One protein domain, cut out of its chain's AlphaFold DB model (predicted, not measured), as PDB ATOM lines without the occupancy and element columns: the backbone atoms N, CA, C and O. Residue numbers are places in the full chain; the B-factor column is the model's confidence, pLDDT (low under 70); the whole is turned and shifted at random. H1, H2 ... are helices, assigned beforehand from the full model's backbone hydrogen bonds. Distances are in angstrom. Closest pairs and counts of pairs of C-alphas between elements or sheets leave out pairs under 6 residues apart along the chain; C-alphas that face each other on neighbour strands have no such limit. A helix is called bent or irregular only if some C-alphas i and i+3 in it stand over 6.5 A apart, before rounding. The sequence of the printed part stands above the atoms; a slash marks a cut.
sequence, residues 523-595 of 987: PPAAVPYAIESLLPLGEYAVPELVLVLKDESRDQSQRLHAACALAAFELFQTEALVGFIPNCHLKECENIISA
ATOM      1  N   PRO A 523      15.172 -29.455  42.371       94.06
ATOM      2  CA  PRO A 523      15.643 -28.855  41.130       94.06
ATOM      3  C   PRO A 523      17.145 -29.151  40.938       94.06
ATOM      4  O   PRO A 523      17.855 -29.273  41.938       94.06
ATOM      5  N   PRO A 524      17.665 -29.162  39.695       93.00
ATOM      6  CA  PRO A 524      19.041 -29.586  39.400       93.00
ATOM      7  C   PRO A 524      20.109 -28.874  40.250       93.00
ATOM      8  O   PRO A 524      21.008 -29.514  40.780       93.00
ATOM      9  N   ALA A 525      19.957 -27.564  40.475       90.56
ATOM     10  CA  ALA A 525      20.879 -26.757  41.283       90.56
ATOM     11  C   ALA A 525      20.860 -27.081  42.794       90.56
ATOM     12  O   ALA A 525      21.777 -26.702  43.517       90.56
ATOM     13  N   ALA A 526      19.812 -27.746  43.292       94.62
ATOM     14  CA  ALA A 526      19.691 -28.155  44.692       94.62
ATOM     15  C   ALA A 526      20.176 -29.594  44.942       94.62
ATOM     16  O   ALA A 526      20.323 -29.990  46.099       94.62
ATOM     17  N   VAL A 527      20.433 -30.366  43.879       95.75
ATOM     18  CA  VAL A 527      20.864 -31.769  43.961       95.75
ATOM     19  C   VAL A 527      22.148 -31.928  44.783       95.75
ATOM     20  O   VAL A 527      22.123 -32.754  45.696       95.75
ATOM     21  N   PRO A 528      23.222 -31.129  44.589       94.62
ATOM     22  CA  PRO A 528      24.439 -31.274  45.394       94.62
ATOM     23  C   PRO A 528      24.183 -31.124  46.904       94.62
ATOM     24  O   PRO A 528      24.598 -31.968  47.693       94.62
ATOM     25  N   TYR A 529      23.395 -30.125  47.311       94.69
ATOM     26  CA  TYR A 529      23.051 -29.891  48.722       94.69
ATOM     27  C   TYR A 529      22.155 -30.994  49.312       94.69
ATOM     28  O   TYR A 529      22.256 -31.345  50.494       94.69
ATOM     29  N   ALA A 530      21.257 -31.551  48.494       94.94
ATOM     30  CA  ALA A 530      20.426 -32.680  48.892       94.94
ATOM     31  C   ALA A 530      21.269 -33.952  49.091       94.94
ATOM     32  O   ALA A 530      21.039 -34.686  50.053       94.94
ATOM     33  N   ILE A 531      22.277 -34.174  48.238       95.69
ATOM     34  CA  ILE A 531      23.254 -35.258  48.389       95.69
ATOM     35  C   ILE A 531      24.066 -35.069  49.674       95.69
ATOM     36  O   ILE A 531      24.137 -35.997  50.476       95.69
ATOM     37  N   GLU A 532      24.600 -33.872  49.934       95.25
ATOM     38  CA  GLU A 532      25.349 -33.579  51.169       95.25
ATOM     39  C   GLU A 532      24.538 -33.888  52.434       95.25
ATOM     40  O   GLU A 532      25.053 -34.454  53.399       95.25
ATOM     41  N   SER A 533      23.240 -33.576  52.411       93.75
ATOM     42  CA  SER A 533      22.321 -33.864  53.518       93.75
ATOM     43  C   SER A 533      22.090 -35.366  53.740       93.75
ATOM     44  O   SER A 533      21.728 -35.771  54.848       93.75
ATOM     45  N   LEU A 534      22.284 -36.188  52.703       94.62
ATOM     46  CA  LEU A 534      22.127 -37.643  52.726       94.62
ATOM     47  C   LEU A 534      23.412 -38.387  53.107       94.62
ATOM     48  O   LEU A 534      23.310 -39.502  53.618       94.62
ATOM     49  N   LEU A 535      24.597 -37.790  52.913       93.50
ATOM     50  CA  LEU A 535      25.889 -38.446  53.169       93.50
ATOM     51  C   LEU A 535      25.994 -39.112  54.561       93.50
ATOM     52  O   LEU A 535      26.423 -40.266  54.624       93.50
ATOM     53  N   PRO A 536      25.547 -38.491  55.676       93.50
ATOM     54  CA  PRO A 536      25.615 -39.122  57.000       93.50
ATOM     55  C   PRO A 536      24.711 -40.354  57.177       93.50
ATOM     56  O   PRO A 536      24.851 -41.066  58.166       93.50
ATOM     57  N   LEU A 537      23.765 -40.586  56.259       92.69
ATOM     58  CA  LEU A 537      22.735 -41.629  56.323       92.69
ATOM     59  C   LEU A 537      22.913 -42.700  55.231       92.69
ATOM     60  O   LEU A 537      21.967 -43.423  54.908       92.69
ATOM     61  N   GLY A 538      24.116 -42.822  54.658       89.06
ATOM     62  CA  GLY A 538      24.395 -43.708  53.521       89.06
ATOM     63  C   GLY A 538      23.976 -45.168  53.720       89.06
ATOM     64  O   GLY A 538      23.453 -45.776  52.788       89.06
ATOM     65  N   GLU A 539      24.114 -45.709  54.937       90.44
ATOM     66  CA  GLU A 539      23.714 -47.090  55.266       90.44
ATOM     67  C   GLU A 539      22.231 -47.366  54.953       90.44
ATOM     68  O   GLU A 539      21.889 -48.444  54.465       90.44
ATOM     69  N   TYR A 540      21.359 -46.378  55.170       91.94
ATOM     70  CA  TYR A 540      19.921 -46.488  54.908       91.94
ATOM     71  C   TYR A 540      19.532 -45.962  53.522       91.94
ATOM     72  O   TYR A 540      18.603 -46.485  52.910       91.94
ATOM     73  N   ALA A 541      20.231 -44.941  53.017       94.31
ATOM     74  CA  ALA A 541      19.889 -44.281  51.758       94.31
ATOM     75  C   ALA A 541      20.238 -45.132  50.528       94.31
ATOM     76  O   ALA A 541      19.464 -45.191  49.573       94.31
ATOM     77  N   VAL A 542      21.387 -45.818  50.539       95.56
ATOM     78  CA  VAL A 542      21.891 -46.569  49.377       95.56
ATOM     79  C   VAL A 542      20.889 -47.615  48.857       95.56
ATOM     80  O   VAL A 542      20.622 -47.609  47.652       95.56
ATOM     81  N   PRO A 543      20.287 -48.490  49.691       94.81
ATOM     82  CA  PRO A 543      19.300 -49.459  49.212       94.81
ATOM     83  C   PRO A 543      18.097 -48.812  48.510       94.81
ATOM     84  O   PRO A 543      17.658 -49.310  47.473       94.81
ATOM     85  N   GLU A 544      17.588 -47.697  49.040       95.00
ATOM     86  CA  GLU A 544      16.452 -46.968  48.464       95.00
ATOM     87  C   GLU A 544      16.822 -46.337  47.113       95.00
ATOM     88  O   GLU A 544      16.100 -46.497  46.128       95.00
ATOM     89  N   LEU A 545      17.996 -45.706  47.027       96.12
ATOM     90  CA  LEU A 545      18.506 -45.092  45.796       96.12
ATOM     91  C   LEU A 545      18.752 -46.127  44.686       96.12
ATOM     92  O   LEU A 545      18.418 -45.881  43.526       96.12
ATOM     93  N   VAL A 546      19.273 -47.311  45.028       95.31
ATOM     94  CA  VAL A 546      19.450 -48.419  44.071       95.31
ATOM     95  C   VAL A 546      18.107 -48.896  43.515       95.31
ATOM     96  O   VAL A 546      18.017 -49.211  42.327       95.31
ATOM     97  N   LEU A 547      17.062 -48.959  44.348       94.88
ATOM     98  CA  LEU A 547      15.718 -49.322  43.892       94.88
ATOM     99  C   LEU A 547      15.158 -48.270  42.934       94.88
ATOM    100  O   LEU A 547      14.641 -48.633  41.881       94.88
ATOM    101  N   VAL A 548      15.318 -46.986  43.259       95.56
ATOM    102  CA  VAL A 548      14.876 -45.880  42.399       95.56
ATOM    103  C   VAL A 548      15.568 -45.920  41.039       95.56
ATOM    104  O   VAL A 548      14.899 -45.812  40.016       95.56
ATOM    105  N   LEU A 549      16.887 -46.120  41.002       94.25
ATOM    106  CA  LEU A 549      17.644 -46.168  39.748       94.25
ATOM    107  C   LEU A 549      17.188 -47.316  38.824       94.25
ATOM    108  O   LEU A 549      17.122 -47.143  37.600       94.25
ATOM    109  N   LYS A 550      16.865 -48.475  39.414       93.31
ATOM    110  CA  LYS A 550      16.411 -49.686  38.704       93.31
ATOM    111  C   LYS A 550      14.952 -49.628  38.252       93.31
ATOM    112  O   LYS A 550      14.563 -50.412  37.391       93.31
ATOM    113  N   ASP A 551      14.148 -48.742  38.826       94.00
ATOM    114  CA  ASP A 551      12.733 -48.604  38.504       94.00
ATOM    115  C   ASP A 551      12.542 -47.771  37.226       94.00
ATOM    116  O   ASP A 551      12.518 -46.542  37.249       94.00
ATOM    117  N   GLU A 552      12.403 -48.450  36.085       90.81
ATOM    118  CA  GLU A 552      12.207 -47.806  34.780       90.81
ATOM    119  C   GLU A 552      10.880 -47.047  34.646       90.81
ATOM    120  O   GLU A 552      10.738 -46.254  33.718       90.81
ATOM    121  N   SER A 553       9.921 -47.253  35.556       92.38
ATOM    122  CA  SER A 553       8.650 -46.519  35.541       92.38
ATOM    123  C   SER A 553       8.773 -45.084  36.066       92.38
ATOM    124  O   SER A 553       7.866 -44.273  35.868       92.38
ATOM    125  N   ARG A 554       9.888 -44.762  36.734       90.62
ATOM    126  CA  ARG A 554      10.148 -43.444  37.316       90.62
ATOM    127  C   ARG A 554      10.677 -42.439  36.307       90.62
ATOM    128  O   ARG A 554      11.275 -42.791  35.291       90.62
ATOM    129  N   ASP A 555      10.505 -41.167  36.662       91.31
ATOM    130  CA  ASP A 555      11.021 -40.045  35.888       91.31
ATOM    131  C   ASP A 555      12.544 -40.131  35.707       91.31
ATOM    132  O   ASP A 555      13.288 -40.510  36.618       91.31
ATOM    133  N   GLN A 556      13.014 -39.750  34.520       91.94
ATOM    134  CA  GLN A 556      14.429 -39.825  34.173       91.94
ATOM    135  C   GLN A 556      15.293 -38.934  35.080       91.94
ATOM    136  O   GLN A 556      16.401 -39.338  35.429       91.94
ATOM    137  N   SER A 557      14.794 -37.768  35.502       92.94
ATOM    138  CA  SER A 557      15.522 -36.849  36.392       92.94
ATOM    139  C   SER A 557      15.648 -37.443  37.793       92.94
ATOM    140  O   SER A 557      16.728 -37.432  38.370       92.94
ATOM    141  N   GLN A 558      14.591 -38.081  38.307       95.25
ATOM    142  CA  GLN A 558      14.644 -38.788  39.594       95.25
ATOM    143  C   GLN A 558      15.691 -39.909  39.579       95.25
ATOM    144  O   GLN A 558      16.489 -40.043  40.508       95.25
ATOM    145  N   ARG A 559      15.715 -40.707  38.505       95.69
ATOM    146  CA  ARG A 559      16.707 -41.778  38.333       95.69
ATOM    147  C   ARG A 559      18.124 -41.221  38.202       95.69
ATOM    148  O   ARG A 559      19.049 -41.795  38.773       95.69
ATOM    149  N   LEU A 560      18.290 -40.094  37.510       96.12
ATOM    150  CA  LEU A 560      19.563 -39.389  37.412       96.12
ATOM    151  C   LEU A 560      20.037 -38.878  38.780       96.12
ATOM    152  O   LEU A 560      21.168 -39.157  39.156       96.12
ATOM    153  N   HIS A 561      19.184 -38.209  39.562       96.75
ATOM    154  CA  HIS A 561      19.546 -37.738  40.904       96.75
ATOM    155  C   HIS A 561      19.949 -38.898  41.817       96.75
ATOM    156  O   HIS A 561      20.910 -38.782  42.577       96.75
ATOM    157  N   ALA A 562      19.256 -40.038  41.711       96.44
ATOM    158  CA  ALA A 562      19.632 -41.246  42.435       96.44
ATOM    159  C   ALA A 562      21.013 -41.767  42.001       96.44
ATOM    160  O   ALA A 562      21.825 -42.112  42.856       96.44
ATOM    161  N   ALA A 563      21.311 -41.778  40.697       96.12
ATOM    162  CA  ALA A 563      22.628 -42.158  40.184       96.12
ATOM    163  C   ALA A 563      23.742 -41.204  40.655       96.12
ATOM    164  O   ALA A 563      24.800 -41.676  41.067       96.12
ATOM    165  N   CYS A 564      23.498 -39.889  40.659       96.19
ATOM    166  CA  CYS A 564      24.441 -38.894  41.177       96.19
ATOM    167  C   CYS A 564      24.706 -39.091  42.678       96.19
ATOM    168  O   CYS A 564      25.854 -39.054  43.111       96.19
ATOM    169  N   ALA A 565      23.666 -39.365  43.471       96.44
ATOM    170  CA  ALA A 565      23.822 -39.652  44.895       96.44
ATOM    171  C   ALA A 565      24.605 -40.947  45.146       96.44
ATOM    172  O   ALA A 565      25.467 -40.977  46.018       96.44
ATOM    173  N   LEU A 566      24.350 -42.006  44.370       95.88
ATOM    174  CA  LEU A 566      25.117 -43.254  44.461       95.88
ATOM    175  C   LEU A 566      26.599 -43.041  44.130       95.88
ATOM    176  O   LEU A 566      27.450 -43.579  44.835       95.88
ATOM    177  N   ALA A 567      26.918 -42.215  43.130       94.50
ATOM    178  CA  ALA A 567      28.300 -41.844  42.833       94.50
ATOM    179  C   ALA A 567      28.976 -41.122  44.015       94.50
ATOM    180  O   ALA A 567      30.110 -41.448  44.351       94.50
ATOM    181  N   ALA A 568      28.264 -40.230  44.715       93.81
ATOM    182  CA  ALA A 568      28.774 -39.563  45.920       93.81
ATOM    183  C   ALA A 568      29.014 -40.515  47.113       93.81
ATOM    184  O   ALA A 568      29.774 -40.186  48.019       93.81
ATOM    185  N   PHE A 569      28.398 -41.702  47.107       93.44
ATOM    186  CA  PHE A 569      28.692 -42.798  48.040       93.44
ATOM    187  C   PHE A 569      29.804 -43.740  47.539       93.44
ATOM    188  O   PHE A 569      29.922 -44.854  48.046       93.44
ATOM    189  N   GLU A 570      30.579 -43.339  46.526       91.00
ATOM    190  CA  GLU A 570      31.604 -44.162  45.856       91.00
ATOM    191  C   GLU A 570      31.033 -45.443  45.203       91.00
ATOM    192  O   GLU A 570      31.753 -46.389  44.877       91.00
ATOM    193  N   LEU A 571      29.716 -45.483  44.965       90.69
ATOM    194  CA  LEU A 571      29.012 -46.566  44.277       90.69
ATOM    195  C   LEU A 571      28.725 -46.159  42.832       90.69
ATOM    196  O   LEU A 571      27.573 -45.999  42.423       90.69
ATOM    197  N   PHE A 572      29.793 -45.992  42.055       84.88
ATOM    198  CA  PHE A 572      29.731 -45.496  40.682       84.88
ATOM    199  C   PHE A 572      28.775 -46.317  39.798       84.88
ATOM    200  O   PHE A 572      28.882 -47.539  39.680       84.88
ATOM    201  N   GLN A 573      27.825 -45.622  39.164       87.62
ATOM    202  CA  GLN A 573      26.868 -46.161  38.188       87.62
ATOM    203  C   GLN A 573      27.136 -45.558  36.805       87.62
ATOM    204  O   GLN A 573      26.246 -45.011  36.154       87.62
ATOM    205  N   THR A 574      28.391 -45.616  36.370       89.00
ATOM    206  CA  THR A 574      28.922 -44.878  35.217       89.00
ATOM    207  C   THR A 574      28.158 -45.140  33.929       89.00
ATOM    208  O   THR A 574      27.829 -44.207  33.206       89.00
ATOM    209  N   GLU A 575      27.813 -46.398  33.651       90.94
ATOM    210  CA  GLU A 575      27.040 -46.767  32.460       90.94
ATOM    211  C   GLU A 575      25.639 -46.127  32.470       90.94
ATOM    212  O   GLU A 575      25.184 -45.611  31.450       90.94
ATOM    213  N   ALA A 576      24.988 -46.063  33.637       90.88
ATOM    214  CA  ALA A 576      23.701 -45.388  33.786       90.88
ATOM    215  C   ALA A 576      23.836 -43.863  33.633       90.88
ATOM    216  O   ALA A 576      23.066 -43.256  32.890       90.88
ATOM    217  N   LEU A 577      24.837 -43.250  34.280       93.25
ATOM    218  CA  LEU A 577      25.125 -41.812  34.184       93.25
ATOM    219  C   LEU A 577      25.379 -41.379  32.734       93.25
ATOM    220  O   LEU A 577      24.766 -40.426  32.251       93.25
ATOM    221  N   VAL A 578      26.218 -42.126  32.011       93.12
ATOM    222  CA  VAL A 578      26.484 -41.902  30.583       93.12
ATOM    223  C   VAL A 578      25.213 -42.093  29.748       93.12
ATOM    224  O   VAL A 578      24.937 -41.292  28.853       93.12
ATOM    225  N   GLY A 579      24.394 -43.094  30.079       91.00
ATOM    226  CA  GLY A 579      23.107 -43.352  29.432       91.00
ATOM    227  C   GLY A 579      22.079 -42.221  29.571       91.00
ATOM    228  O   GLY A 579      21.201 -42.096  28.716       91.00
ATOM    229  N   PHE A 580      22.186 -41.358  30.590       93.25
ATOM    230  CA  PHE A 580      21.271 -40.224  30.771       93.25
ATOM    231  C   PHE A 580      21.616 -38.997  29.916       93.25
ATOM    232  O   PHE A 580      20.717 -38.211  29.605       93.25
ATOM    233  N   ILE A 581      22.871 -38.836  29.482       92.94
ATOM    234  CA  ILE A 581      23.361 -37.662  28.730       92.94
ATOM    235  C   ILE A 581      22.480 -37.285  27.517       92.94
ATOM    236  O   ILE A 581      22.147 -36.099  27.386       92.94
ATOM    237  N   PRO A 582      22.038 -38.224  26.653       90.44
ATOM    238  CA  PRO A 582      21.250 -37.893  25.463       90.44
ATOM    239  C   PRO A 582      19.949 -37.141  25.770       90.44
ATOM    240  O   PRO A 582      19.591 -36.218  25.045       90.44
ATOM    241  N   ASN A 583      19.276 -37.491  26.873       87.12
ATOM    242  CA  ASN A 583      17.901 -37.059  27.154       87.12
ATOM    243  C   ASN A 583      17.743 -36.285  28.475       87.12
ATOM    244  O   ASN A 583      16.635 -35.888  28.819       87.12
ATOM    245  N   CYS A 584      18.828 -36.043  29.218       89.25
ATOM    246  CA  CYS A 584      18.767 -35.273  30.462       89.25
ATOM    247  C   CYS A 584      18.359 -33.804  30.234       89.25
ATOM    248  O   CYS A 584      18.545 -33.237  29.144       89.25
ATOM    249  N   HIS A 585      17.797 -33.202  31.285       89.62
ATOM    250  CA  HIS A 585      17.348 -31.814  31.305       89.62
ATOM    251  C   HIS A 585      18.517 -30.825  31.120       89.62
ATOM    252  O   HIS A 585      19.677 -31.131  31.407       89.62
ATOM    253  N   LEU A 586      18.216 -29.608  30.641       85.69
ATOM    254  CA  LEU A 586      19.231 -28.631  30.222       85.69
ATOM    255  C   LEU A 586      20.190 -28.183  31.347       85.69
ATOM    256  O   LEU A 586      21.306 -27.759  31.077       85.69
ATOM    257  N   LYS A 587      19.768 -28.310  32.607       88.44
ATOM    258  CA  LYS A 587      20.530 -27.881  33.791       88.44
ATOM    259  C   LYS A 587      21.227 -29.022  34.547       88.44
ATOM    260  O   LYS A 587      21.773 -28.785  35.612       88.44
ATOM    261  N   GLU A 588      21.199 -30.247  34.019       93.38
ATOM    262  CA  GLU A 588      21.769 -31.436  34.688       93.38
ATOM    263  C   GLU A 588      23.239 -31.702  34.355       93.38
ATOM    264  O   GLU A 588      23.845 -32.627  34.893       93.38
ATOM    265  N   CYS A 589      23.815 -30.920  33.438       94.62
ATOM    266  CA  CYS A 589      25.179 -31.124  32.957       94.62
ATOM    267  C   CYS A 589      26.187 -31.165  34.117       94.62
ATOM    268  O   CYS A 589      26.981 -32.098  34.214       94.62
ATOM    269  N   GLU A 590      26.099 -30.199  35.033       93.44
ATOM    270  CA  GLU A 590      27.003 -30.069  36.176       93.44
ATOM    271  C   GLU A 590      26.889 -31.242  37.162       93.44
ATOM    272  O   GLU A 590      27.910 -31.771  37.595       93.44
ATOM    273  N   ASN A 591      25.670 -31.726  37.428       94.88
ATOM    274  CA  ASN A 591      25.442 -32.899  38.280       94.88
ATOM    275  C   ASN A 591      26.088 -34.159  37.686       94.88
ATOM    276  O   ASN A 591      26.737 -34.918  38.402       94.88
ATOM    277  N   ILE A 592      25.952 -34.364  36.369       95.44
ATOM    278  CA  ILE A 592      26.577 -35.493  35.662       95.44
ATOM    279  C   ILE A 592      28.102 -35.374  35.689       95.44
ATOM    280  O   ILE A 592      28.781 -36.355  35.980       95.44
ATOM    281  N   ILE A 593      28.643 -34.189  35.394       95.31
ATOM    282  CA  ILE A 593      30.090 -33.943  35.412       95.31
ATOM    283  C   ILE A 593      30.648 -34.232  36.804       95.31
ATOM    284  O   ILE A 593      31.614 -34.981  36.916       95.31
ATOM    285  N   SER A 594      30.014 -33.702  37.853       94.50
ATOM    286  CA  SER A 594      30.434 -33.924  39.237       94.50
ATOM    287  C   SER A 594      30.380 -35.403  39.620       94.50
ATOM    288  O   SER A 594      31.298 -35.884  40.274       94.50
ATOM    289  N   ALA A 595      29.344 -36.137  39.204       94.44
ATOM    290  CA  ALA A 595      29.206 -37.563  39.502       94.44
ATOM    291  C   ALA A 595      30.230 -38.448  38.763       94.44
ATOM    292  O   ALA A 595      30.521 -39.554  39.212       94.44
TER     293      ALA A 595
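This is residues 523 to 595 of the 987 residues of the protein "Non-specific serine/threonine protein kinase" of Blastopirellula sp (UniProt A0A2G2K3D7). A long helix, H1, is bent into a V, and its two arms, H1a and H1b, clasp a second helix, H2, which makes the core. Two short helices, H3 and H4, pack on H2 away from the bend. The printed part has 73 residues with four named helices, H1 to H4 in chain order, and no named strand; the class is all helix. The whole is compact and rounded, with a radius of gyration of the C-alphas of 11.1 A and spans of 31 by 24 by 19 A.

H1, residues 524 to 550, was assigned as one helix by its hydrogen bonds but is bent: C-alphas 536 and 539 are 8.4 A apart. Arm H1a, residues 524 to 536, begins with C-alpha 524 at (19.041, -29.586, 39.400), measures 21.1 A, and is irregular, with C-alphas 533 and 536 7.1 A apart. Arm H1b, residues 539 to 550, measures 18.3 A. H2, residues 556 to 568, measures 18.5 A. H3, residues 574 to 580, and H4, residues 589 to 595, each measure 10.0 A; C-alpha 595 is at (29.206, -37.563, 39.502).

H2 is the hub. It forms a helical hairpin with H1b at a steep tilt of 38 degrees, closest at the C-alphas of Leu 549 and Arg 559, 4.7 A. H2 touches H1a, closest at the C-alphas of Ile 531 and Ala 565, 5.6 A. H2 and H3 form a hairpin at a shallow tilt of 25 degrees, with the C-alphas of Ala 563 and Leu 577 closest, 6.5 A. With residues 564 to 568 alone, H2 touches H4, closest at the C-alphas of Cys 564 and Ala 595, 5.2 A. H1b is apart from H3 and H4. Every O i to N i+4 pair is within hydrogen-bond range in H2, H3 and H4; in H1a 6 of 9 are, in H1b 6 of 8.

The two C-alphas farthest apart, of Pro 536 and Pro 582, are 31.9 A apart. The printed part has no cut and no long link, and no printed residue is under 70 in pLDDT.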